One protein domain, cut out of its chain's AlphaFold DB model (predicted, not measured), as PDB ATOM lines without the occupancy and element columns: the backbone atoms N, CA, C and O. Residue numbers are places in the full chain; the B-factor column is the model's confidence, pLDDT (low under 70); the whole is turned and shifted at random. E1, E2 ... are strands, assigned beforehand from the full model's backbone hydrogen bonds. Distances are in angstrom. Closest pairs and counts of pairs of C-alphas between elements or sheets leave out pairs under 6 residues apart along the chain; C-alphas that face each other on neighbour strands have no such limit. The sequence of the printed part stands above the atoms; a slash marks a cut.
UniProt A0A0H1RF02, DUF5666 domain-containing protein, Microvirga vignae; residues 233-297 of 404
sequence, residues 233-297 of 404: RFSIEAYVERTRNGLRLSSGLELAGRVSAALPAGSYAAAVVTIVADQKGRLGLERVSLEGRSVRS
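AT A GLANCE: This is residues 233 to 297 of the 404 residues of the protein "DUF5666 domain-containing protein" of Microvirga vignae (UniProt A0A0H1RF02). A single, strongly twisted sheet of five antiparallel strands folds back on itself, so that the short strands E3 and E2 face the longer E4 and E5, with the long, bent E1 as the hinge. The two edge strands, E3 and E5, come close without pairing, and the E4 and E5 hairpin gives much of the length. The printed part has 65 residues, with no named helix and five named strands, E1 to E5 along the chain, in the sheet order E3, E2, E1, E4, E5. The class is all strand. The whole is compact, with a radius of gyration of the C-alphas of 11.0 A, and elongated, spanning 36 by 21 by 21 A.

HOW THE PARTS SIT: E1, residues 233 to 243, bends by 93 degrees at residue 238. It forms a hairpin with E2, residues 246 to 249, where N 241 and O 248 are within hydrogen-bond range at 2.9 A. E2 forms a hairpin with E3, residues 254 to 256, with N 255 and O 247 at 2.8 A. E1, E2 and E3 are a meander, each strand the antiparallel neighbour of the one before. E4, residues 267 to 277, is antiparallel to E1, at 140 degrees between their directions, with N 236 and O 273 at 2.9 A. These four strands make a Greek key, a meander of three whose first strand is the antiparallel neighbour of the fourth. E4 forms a hairpin with E5, residues 283 to 290, with N 274 and O 287 at 2.8 A. In this folded sheet, one sheet bent back into two leaves, the closest C-alphas of E3 and E5 are those of Leu 255 and Leu 285, 6.1 A apart. E2 and E5 are apart. E3 and E4 are only just apart, at 8.4 A.

IN THESE COORDINATES: E1 begins at C-alpha 233, at (-11.269, 24.109, -13.942), and is 22.1 A long. E2 and E3 are short, with 4 and 3 residues. E4 is 26.2 A long and bends by 82 degrees at residue 270. E5 is 19.5 A long, bends by 61 degrees at residue 286 and ends at C-alpha 290, at (-13.797, 32.168, -30.539).

THE WHOLE: The two C-alphas farthest apart are those of Gln 279 and Arg 296, 36.2 A. The printed part has no cut. The link from E3 to E4, 10 residues, is short; the other three are tight. Residues 295 to 296 pair antiparallel with residues 267 to 268 of E4. The mean pLDDT of the printed part is 83.5, and residues 257 to 262 are under 70.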
ATOM      1  N   ARG A 233     -11.423  23.189 -12.818       90.56
ATOM      2  CA  ARG A 233     -11.269  24.109 -13.942       90.56
ATOM      3  C   ARG A 233     -11.114  23.300 -15.219       90.56
ATOM      4  O   ARG A 233     -10.302  22.385 -15.267       90.56
ATOM      5  N   PHE A 234     -11.875  23.639 -16.248       91.81
ATOM      6  CA  PHE A 234     -11.887  22.933 -17.525       91.81
ATOM      7  C   PHE A 234     -11.554  23.899 -18.656       91.81
ATOM      8  O   PHE A 234     -12.140  24.972 -18.722       91.81
ATOM      9  N   SER A 235     -10.665  23.510 -19.563       94.31
ATOM     10  CA  SER A 235     -10.402  24.171 -20.842       94.31
ATOM     11  C   SER A 235     -10.859  23.241 -21.959       94.31
ATOM     12  O   SER A 235     -10.252  22.193 -22.165       94.31
ATOM     13  N   ILE A 236     -11.943  23.587 -22.653       93.94
ATOM     14  CA  ILE A 236     -12.604  22.706 -23.623       93.94
ATOM     15  C   ILE A 236     -12.644  23.372 -24.999       93.94
ATOM     16  O   ILE A 236     -13.244  24.435 -25.151       93.94
ATOM     17  N   GLU A 237     -12.058  22.726 -26.007       95.44
ATOM     18  CA  GLU A 237     -12.283  23.046 -27.419       95.44
ATOM     19  C   GLU A 237     -13.609  22.426 -27.867       95.44
ATOM     20  O   GLU A 237     -13.810  21.214 -27.779       95.44
ATOM     21  N   ALA A 238     -14.539  23.249 -28.339       94.31
ATOM     22  CA  ALA A 238     -15.837  22.784 -28.808       94.31
ATOM     23  C   ALA A 238     -16.447  23.758 -29.814       94.31
ATOM     24  O   ALA A 238     -16.078  24.928 -29.896       94.31
ATOM     25  N   TYR A 239     -17.458  23.296 -30.546       93.75
ATOM     26  CA  TYR A 239     -18.410  24.216 -31.151       93.75
ATOM     27  C   TYR A 239     -19.392  24.715 -30.084       93.75
ATOM     28  O   TYR A 239     -19.887  23.940 -29.260       93.75
ATOM     29  N   VAL A 240     -19.660  26.018 -30.097       92.06
ATOM     30  CA  VAL A 240     -20.564  26.687 -29.158       92.06
ATOM     31  C   VAL A 240     -21.673  27.410 -29.898       92.06
ATOM     32  O   VAL A 240     -21.442  28.029 -30.934       92.06
ATOM     33  N   GLU A 241     -22.874  27.350 -29.337       89.38
ATOM     34  CA  GLU A 241     -24.047  28.109 -29.757       89.38
ATOM     35  C   GLU A 241     -24.456  29.084 -28.667       89.38
ATOM     36  O   GLU A 241     -24.445  28.755 -27.478       89.38
ATOM     37  N   ARG A 242     -24.888  30.277 -29.075       84.06
ATOM     38  CA  ARG A 242     -25.508  31.214 -28.143       84.06
ATOM     39  C   ARG A 242     -26.933  30.774 -27.835       84.06
ATOM     40  O   ARG A 242     -27.751  30.623 -28.740       84.06
ATOM     41  N   THR A 243     -27.239  30.634 -26.550       78.75
ATOM     42  CA  THR A 243     -28.609  30.454 -26.058       78.75
ATOM     43  C   THR A 243     -29.131  31.770 -25.483       78.75
ATOM     44  O   THR A 243     -28.401  32.756 -25.368       78.75
ATOM     45  N   ARG A 244     -30.417  31.808 -25.106       75.75
ATOM     46  CA  ARG A 244     -31.009  32.991 -24.454       75.75
ATOM     47  C   ARG A 244     -30.306  33.336 -23.133       75.75
ATOM     48  O   ARG A 244     -30.183  34.511 -22.809       75.75
ATOM     49  N   ASN A 245     -29.810  32.319 -22.421       75.62
ATOM     50  CA  ASN A 245     -29.311  32.432 -21.046       75.62
ATOM     51  C   ASN A 245     -27.792  32.191 -20.914       75.62
ATOM     52  O   ASN A 245     -27.279  32.133 -19.797       75.62
ATOM     53  N   GLY A 246     -27.071  32.047 -22.033       80.88
ATOM     54  CA  GLY A 246     -25.624  31.827 -22.034       80.88
ATOM     55  C   GLY A 246     -25.127  31.125 -23.296       80.88
ATOM     56  O   GLY A 246     -25.411  31.560 -24.416       80.88
ATOM     57  N   LEU A 247     -24.370  30.043 -23.113       86.12
ATOM     58  CA  LEU A 247     -23.829  29.222 -24.197       86.12
ATOM     59  C   LEU A 247     -24.246  27.766 -24.055       86.12
ATOM     60  O   LEU A 247     -24.392  27.254 -22.951       86.12
ATOM     61  N   ARG A 248     -24.365  27.080 -25.187       87.56
ATOM     62  CA  ARG A 248     -24.463  25.627 -25.249       87.56
ATOM     63  C   ARG A 248     -23.284  25.086 -26.036       87.56
ATOM     64  O   ARG A 248     -23.066  25.493 -27.175       87.56
ATOM     65  N   LEU A 249     -22.534  24.168 -25.441       88.75
ATOM     66  CA  LEU A 249     -21.499  23.418 -26.147       88.75
ATOM     67  C   LEU A 249     -22.165  22.319 -26.979       88.75
ATOM     68  O   LEU A 249     -23.215  21.798 -26.602       88.75
ATOM     69  N   SER A 250     -21.534  21.880 -28.067       82.31
ATOM     70  CA  SER A 250     -22.030  20.743 -28.862       82.31
ATOM     71  C   SER A 250     -22.091  19.413 -28.101       82.31
ATOM     72  O   SER A 250     -22.675  18.451 -28.594       82.31
ATOM     73  N   SER A 251     -21.561  19.351 -26.877       74.44
ATOM     74  CA  SER A 251     -21.813  18.250 -25.944       74.44
ATOM     75  C   SER A 251     -23.245  18.210 -25.389       74.44
ATOM     76  O   SER A 251     -23.638  17.220 -24.773       74.44
ATOM     77  N   GLY A 252     -24.030  19.271 -25.603       77.88
ATOM     78  CA  GLY A 252     -25.324  19.499 -24.963       77.88
ATOM     79  C   GLY A 252     -25.207  20.199 -23.608       77.88
ATOM     80  O   GLY A 252     -26.228  20.492 -22.995       77.88
ATOM     81  N   LEU A 253     -23.986  20.493 -23.145       81.25
ATOM     82  CA  LEU A 253     -23.765  21.207 -21.895       81.25
ATOM     83  C   LEU A 253     -24.190  22.671 -22.036       81.25
ATOM     84  O   LEU A 253     -23.599  23.425 -22.814       81.25
ATOM     85  N   GLU A 254     -25.191  23.065 -21.256       84.06
ATOM     86  CA  GLU A 254     -25.600  24.458 -21.115       84.06
ATOM     87  C   GLU A 254     -24.797  25.135 -20.006       84.06
ATOM     88  O   GLU A 254     -24.675  24.626 -18.892       84.06
ATOM     89  N   LEU A 255     -24.242  26.296 -20.331       82.75
ATOM     90  CA  LEU A 255     -23.485  27.144 -19.428       82.75
ATOM     91  C   LEU A 255     -24.243  28.451 -19.251       82.75
ATOM     92  O   LEU A 255     -24.402  29.227 -20.198       82.75
ATOM     93  N   ALA A 256     -24.697  28.688 -18.025       75.56
ATOM     94  CA  ALA A 256     -25.256  29.968 -17.634       75.56
ATOM     95  C   ALA A 256     -24.124  30.991 -17.465       75.56
ATOM     96  O   ALA A 256     -23.075  30.691 -16.891       75.56
ATOM     97  N   GLY A 257     -24.334  32.206 -17.961       69.62
ATOM     98  CA  GLY A 257     -23.362  33.284 -17.816       69.62
ATOM     99  C   GLY A 257     -23.497  34.350 -18.892       69.62
ATOM    100  O   GLY A 257     -24.016  34.109 -19.983       69.62
ATOM    101  N   ARG A 258     -23.022  35.560 -18.585       60.53
ATOM    102  CA  ARG A 258     -22.946  36.643 -19.567       60.53
ATOM    103  C   ARG A 258     -21.722  36.431 -20.437       60.53
ATOM    104  O   ARG A 258     -20.593  36.551 -19.980       60.53
ATOM    105  N   VAL A 259     -21.963  36.132 -21.704       59.44
ATOM    106  CA  VAL A 259     -20.905  35.997 -22.698       59.44
ATOM    107  C   VAL A 259     -20.839  37.271 -23.511       59.44
ATOM    108  O   VAL A 259     -21.791  37.603 -24.211       59.44
ATOM    109  N   SER A 260     -19.702  37.960 -23.435       55.34
ATOM    110  CA  SER A 260     -19.374  39.063 -24.345       55.34
ATOM    111  C   SER A 260     -18.804  38.574 -25.687       55.34
ATOM    112  O   SER A 260     -18.328  39.379 -26.485       55.34
ATOM    113  N   ALA A 261     -18.802  37.265 -25.955       59.31
ATOM    114  CA  ALA A 261     -18.445  36.756 -27.274       59.31
ATOM    115  C   ALA A 261     -19.457  37.278 -28.298       59.31
ATOM    116  O   ALA A 261     -20.667  37.101 -28.138       59.31
ATOM    117  N   ALA A 262     -18.943  37.911 -29.351       67.06
ATOM    118  CA  ALA A 262     -19.698  38.406 -30.494       67.06
ATOM    119  C   ALA A 262     -20.243  37.241 -31.344       67.06
ATOM    120  O   ALA A 262     -19.902  37.091 -32.513       67.06
ATOM    121  N   LEU A 263     -21.059  36.377 -30.736       77.12
ATOM    122  CA  LEU A 263     -21.739  35.271 -31.390       77.12
ATOM    123  C   LEU A 263     -23.209  35.668 -31.603       77.12
ATOM    124  O   LEU A 263     -23.960  35.807 -30.627       77.12
ATOM    125  N   PRO A 264     -23.643  35.895 -32.855       80.56
ATOM    126  CA  PRO A 264     -25.041  36.173 -33.162       80.56
ATOM    127  C   PRO A 264     -25.979  35.071 -32.650       80.56
ATOM    128  O   PRO A 264     -25.623  33.890 -32.625       80.56
ATOM    129  N   ALA A 265     -27.202  35.442 -32.266       78.56
ATOM    130  CA  ALA A 265     -28.238  34.454 -31.971       78.56
ATOM    131  C   ALA A 265     -28.519  33.594 -33.218       78.56
ATOM    132  O   ALA A 265     -28.529  34.111 -34.335       78.56
ATOM    133  N   GLY A 266     -28.726  32.287 -33.032       78.31
ATOM    134  CA  GLY A 266     -28.894  31.358 -34.158       78.31
ATOM    135  C   GLY A 266     -27.612  31.165 -34.976       78.31
ATOM    136  O   GLY A 266     -27.668  30.959 -36.187       78.31
ATOM    137  N   SER A 267     -26.445  31.287 -34.341       86.19
ATOM    138  CA  SER A 267     -25.157  30.964 -34.950       86.19
ATOM    139  C   SER A 267     -24.298  30.119 -34.015       86.19
ATOM    140  O   SER A 267     -24.495  30.125 -32.795       86.19
ATOM    141  N   TYR A 268     -23.346  29.403 -34.606       90.56
ATOM    142  CA  TYR A 268     -22.338  28.633 -33.897       90.56
ATOM    143  C   TYR A 268     -20.932  28.967 -34.389       90.56
ATOM    144  O   TYR A 268     -20.735  29.375 -35.534       90.56
ATOM    145  N   ALA A 269     -19.940  28.777 -33.530       92.12
ATOM    146  CA  ALA A 269     -18.527  28.932 -33.867       92.12
ATOM    147  C   ALA A 269     -17.693  27.900 -33.107       92.12
ATOM    148  O   ALA A 269     -18.128  27.408 -32.066       92.12
ATOM    149  N   ALA A 270     -16.509  27.568 -33.620       93.12
ATOM    150  CA  ALA A 270     -15.516  26.866 -32.813       93.12
ATOM    151  C   ALA A 270     -15.000  27.825 -31.733       93.12
ATOM    152  O   ALA A 270     -14.876  29.027 -31.984       93.12
ATOM    153  N   ALA A 271     -14.739  27.317 -30.538       93.88
ATOM    154  CA  ALA A 271     -14.231  28.102 -29.431       93.88
ATOM    155  C   ALA A 271     -13.452  27.236 -28.443       93.88
ATOM    156  O   ALA A 271     -13.748  26.056 -28.260       93.88
ATOM    157  N   VAL A 272     -12.530  27.876 -27.732       94.75
ATOM    158  CA  VAL A 272     -11.998  27.377 -26.466       94.75
ATOM    159  C   VAL A 272     -12.794  28.016 -25.335       94.75
ATOM    160  O   VAL A 272     -12.887  29.244 -25.236       94.75
ATOM    161  N   VAL A 273     -13.382  27.180 -24.486       92.56
ATOM    162  CA  VAL A 273     -14.222  27.584 -23.359       92.56
ATOM    163  C   VAL A 273     -13.535  27.194 -22.059       92.56
ATOM    164  O   VAL A 273     -13.209  26.024 -21.859       92.56
ATOM    165  N   THR A 274     -13.348  28.157 -21.161       92.25
ATOM    166  CA  THR A 274     -12.901  27.896 -19.793       92.25
ATOM    167  C   THR A 274     -14.098  27.887 -18.849       92.25
ATOM    168  O   THR A 274     -14.870  28.849 -18.802       92.25
ATOM    169  N   ILE A 275     -14.266  26.782 -18.130       90.06
ATOM    170  CA  ILE A 275     -15.381  26.516 -17.218       90.06
ATOM    171  C   ILE A 275     -14.800  26.263 -15.832       90.06
ATOM    172  O   ILE A 275     -13.818  25.538 -15.699       90.06
ATOM    173  N   VAL A 276     -15.429  26.808 -14.801       89.19
ATOM    174  CA  VAL A 276     -15.081  26.552 -13.402       89.19
ATOM    175  C   VAL A 276     -16.254  25.890 -12.690       89.19
ATOM    176  O   VAL A 276     -17.404  26.290 -12.863       89.19
ATOM    177  N   ALA A 277     -15.981  24.850 -11.912       86.06
ATOM    178  CA  ALA A 277     -16.949  24.221 -11.027       86.06
ATOM    179  C   ALA A 277     -16.837  24.845  -9.631       86.06
ATOM    180  O   ALA A 277     -15.748  24.899  -9.056       86.06
ATOM    181  N   ASP A 278     -17.959  25.304  -9.076       82.38
ATOM    182  CA  ASP A 278     -17.996  25.735  -7.680       82.38
ATOM    183  C   ASP A 278     -17.916  24.536  -6.714       82.38
ATOM    184  O   ASP A 278     -17.946  23.370  -7.115       82.38
ATOM    185  N   GLN A 279     -17.838  24.806  -5.408       80.94
ATOM    186  CA  GLN A 279     -17.778  23.757  -4.378       80.94
ATOM    187  C   GLN A 279     -19.006  22.826  -4.370       80.94
ATOM    188  O   GLN A 279     -18.939  21.736  -3.810       80.94
ATOM    189  N   LYS A 280     -20.120  23.238  -4.990       81.44
ATOM    190  CA  LYS A 280     -21.359  22.460  -5.135       81.44
ATOM    191  C   LYS A 280     -21.436  21.746  -6.494       81.44
ATOM    192  O   LYS A 280     -22.472  21.175  -6.821       81.44
ATOM    193  N   GLY A 281     -20.370  21.797  -7.298       78.19
ATOM    194  CA  GLY A 281     -20.293  21.188  -8.626       78.19
ATOM    195  C   GLY A 281     -21.076  21.933  -9.710       78.19
ATOM    196  O   GLY A 281     -21.253  21.401 -10.811       78.19
ATOM    197  N   ARG A 282     -21.562  23.152  -9.438       81.88
ATOM    198  CA  ARG A 282     -22.241  23.969 -10.450       81.88
ATOM    199  C   ARG A 282     -21.204  24.553 -11.395       81.88
ATOM    200  O   ARG A 282     -20.203  25.113 -10.958       81.88
ATOM    201  N   LEU A 283     -21.466  24.423 -12.691       83.31
ATOM    202  CA  LEU A 283     -20.561  24.871 -13.741       83.31
ATOM    203  C   LEU A 283     -20.850  26.328 -14.096       83.31
ATOM    204  O   LEU A 283     -21.944  26.661 -14.548       83.31
ATOM    205  N   GLY A 284     -19.853  27.179 -13.885       83.88
ATOM    206  CA  GLY A 284     -19.836  28.573 -14.292       83.88
ATOM    207  C   GLY A 284     -18.916  28.766 -15.487       83.88
ATOM    208  O   GLY A 284     -17.835  28.181 -15.569       83.88
ATOM    209  N   LEU A 285     -19.345  29.596 -16.425       87.12
ATOM    210  CA  LEU A 285     -18.485  30.024 -17.512       87.12
ATOM    211  C   LEU A 285     -17.518  31.107 -17.027       87.12
ATOM    212  O   LEU A 285     -17.950  32.108 -16.463       87.12
ATOM    213  N   GLU A 286     -16.233  30.936 -17.317       88.00
ATOM    214  CA  GLU A 286     -15.197  31.909 -16.973       88.00
ATOM    215  C   GLU A 286     -14.679  32.663 -18.204       88.00
ATOM    216  O   GLU A 286     -14.585  33.888 -18.193       88.00
ATOM    217  N   ARG A 287     -14.363  31.947 -19.293       89.25
ATOM    218  CA  ARG A 287     -13.812  32.550 -20.517       89.25
ATOM    219  C   ARG A 287     -14.308  31.840 -21.769       89.25
ATOM    220  O   ARG A 287     -14.516  30.632 -21.774       89.25
ATOM    221  N   VAL A 288     -14.447  32.598 -22.855       90.62
ATOM    222  CA  VAL A 288     -14.729  32.080 -24.200       90.62
ATOM    223  C   VAL A 288     -13.793  32.768 -25.180       90.62
ATOM    224  O   VAL A 288     -13.751  33.995 -25.231       90.62
ATOM    225  N   SER A 289     -13.066  31.984 -25.968       91.31
ATOM    226  CA  SER A 289     -12.224  32.464 -27.060       91.31
ATOM    227  C   SER A 289     -12.716  31.849 -28.363       91.31
ATOM    228  O   SER A 289     -12.590  30.642 -28.547       91.31
ATOM    229  N   LEU A 290     -13.309  32.654 -29.247       90.81
ATOM    230  CA  LEU A 290     -13.797  32.168 -30.539       90.81
ATOM    231  C   LEU A 290     -12.621  31.871 -31.475       90.81
ATOM    232  O   LEU A 290     -11.747  32.711 -31.679       90.81
ATOM    233  N   GLU A 291     -12.640  30.693 -32.087       87.56
ATOM    234  CA  GLU A 291     -11.664  30.232 -33.069       87.56
ATOM    235  C   GLU A 291     -12.269  30.319 -34.478       87.56
ATOM    236  O   GLU A 291     -12.636  29.323 -35.110       87.56
ATOM    237  N   GLY A 292     -12.426  31.550 -34.968       80.62
ATOM    238  CA  GLY A 292     -12.904  31.841 -36.320       80.62
ATOM    239  C   GLY A 292     -14.288  32.486 -36.385       80.62
ATOM    240  O   GLY A 292     -14.818  33.004 -35.403       80.62
ATOM    241  N   ARG A 293     -14.858  32.511 -37.595       82.75
ATOM    242  CA  ARG A 293     -16.130  33.192 -37.881       82.75
ATOM    243  C   ARG A 293     -17.326  32.352 -37.437       82.75
ATOM    244  O   ARG A 293     -17.319  31.128 -37.556       82.75
ATOM    245  N   SER A 294     -18.380  33.033 -36.996       83.56
ATOM    246  CA  SER A 294     -19.673  32.415 -36.708       83.56
ATOM    247  C   SER A 294     -20.384  31.973 -37.987       83.56
ATOM    248  O   SER A 294     -20.419  32.721 -38.966       83.56
ATOM    249  N   VAL A 295     -21.019  30.807 -37.948       85.69
ATOM    250  CA  VAL A 295     -21.850  30.246 -39.020       85.69
ATOM    251  C   VAL A 295     -23.300  30.212 -38.546       85.69
ATOM    252  O   VAL A 295     -23.560  29.843 -37.402       85.69
ATOM    253  N   ARG A 296     -24.261  30.599 -39.393       83.06
ATOM    254  CA  ARG A 296     -25.691  30.504 -39.046       83.06
ATOM    255  C   ARG A 296     -26.072  29.041 -38.817       83.06
ATOM    256  O   ARG A 296     -25.761  28.189 -39.647       83.06
ATOM    257  N   SER A 297     -26.766  28.752 -37.720       74.31
ATOM    258  CA  SER A 297     -27.319  27.426 -37.475       74.31
ATOM    259  C   SER A 297     -28.533  27.227 -38.384       74.31
ATOM    260  O   SER A 297     -29.607  27.796 -38.187       74.31
TER     261      SER A 297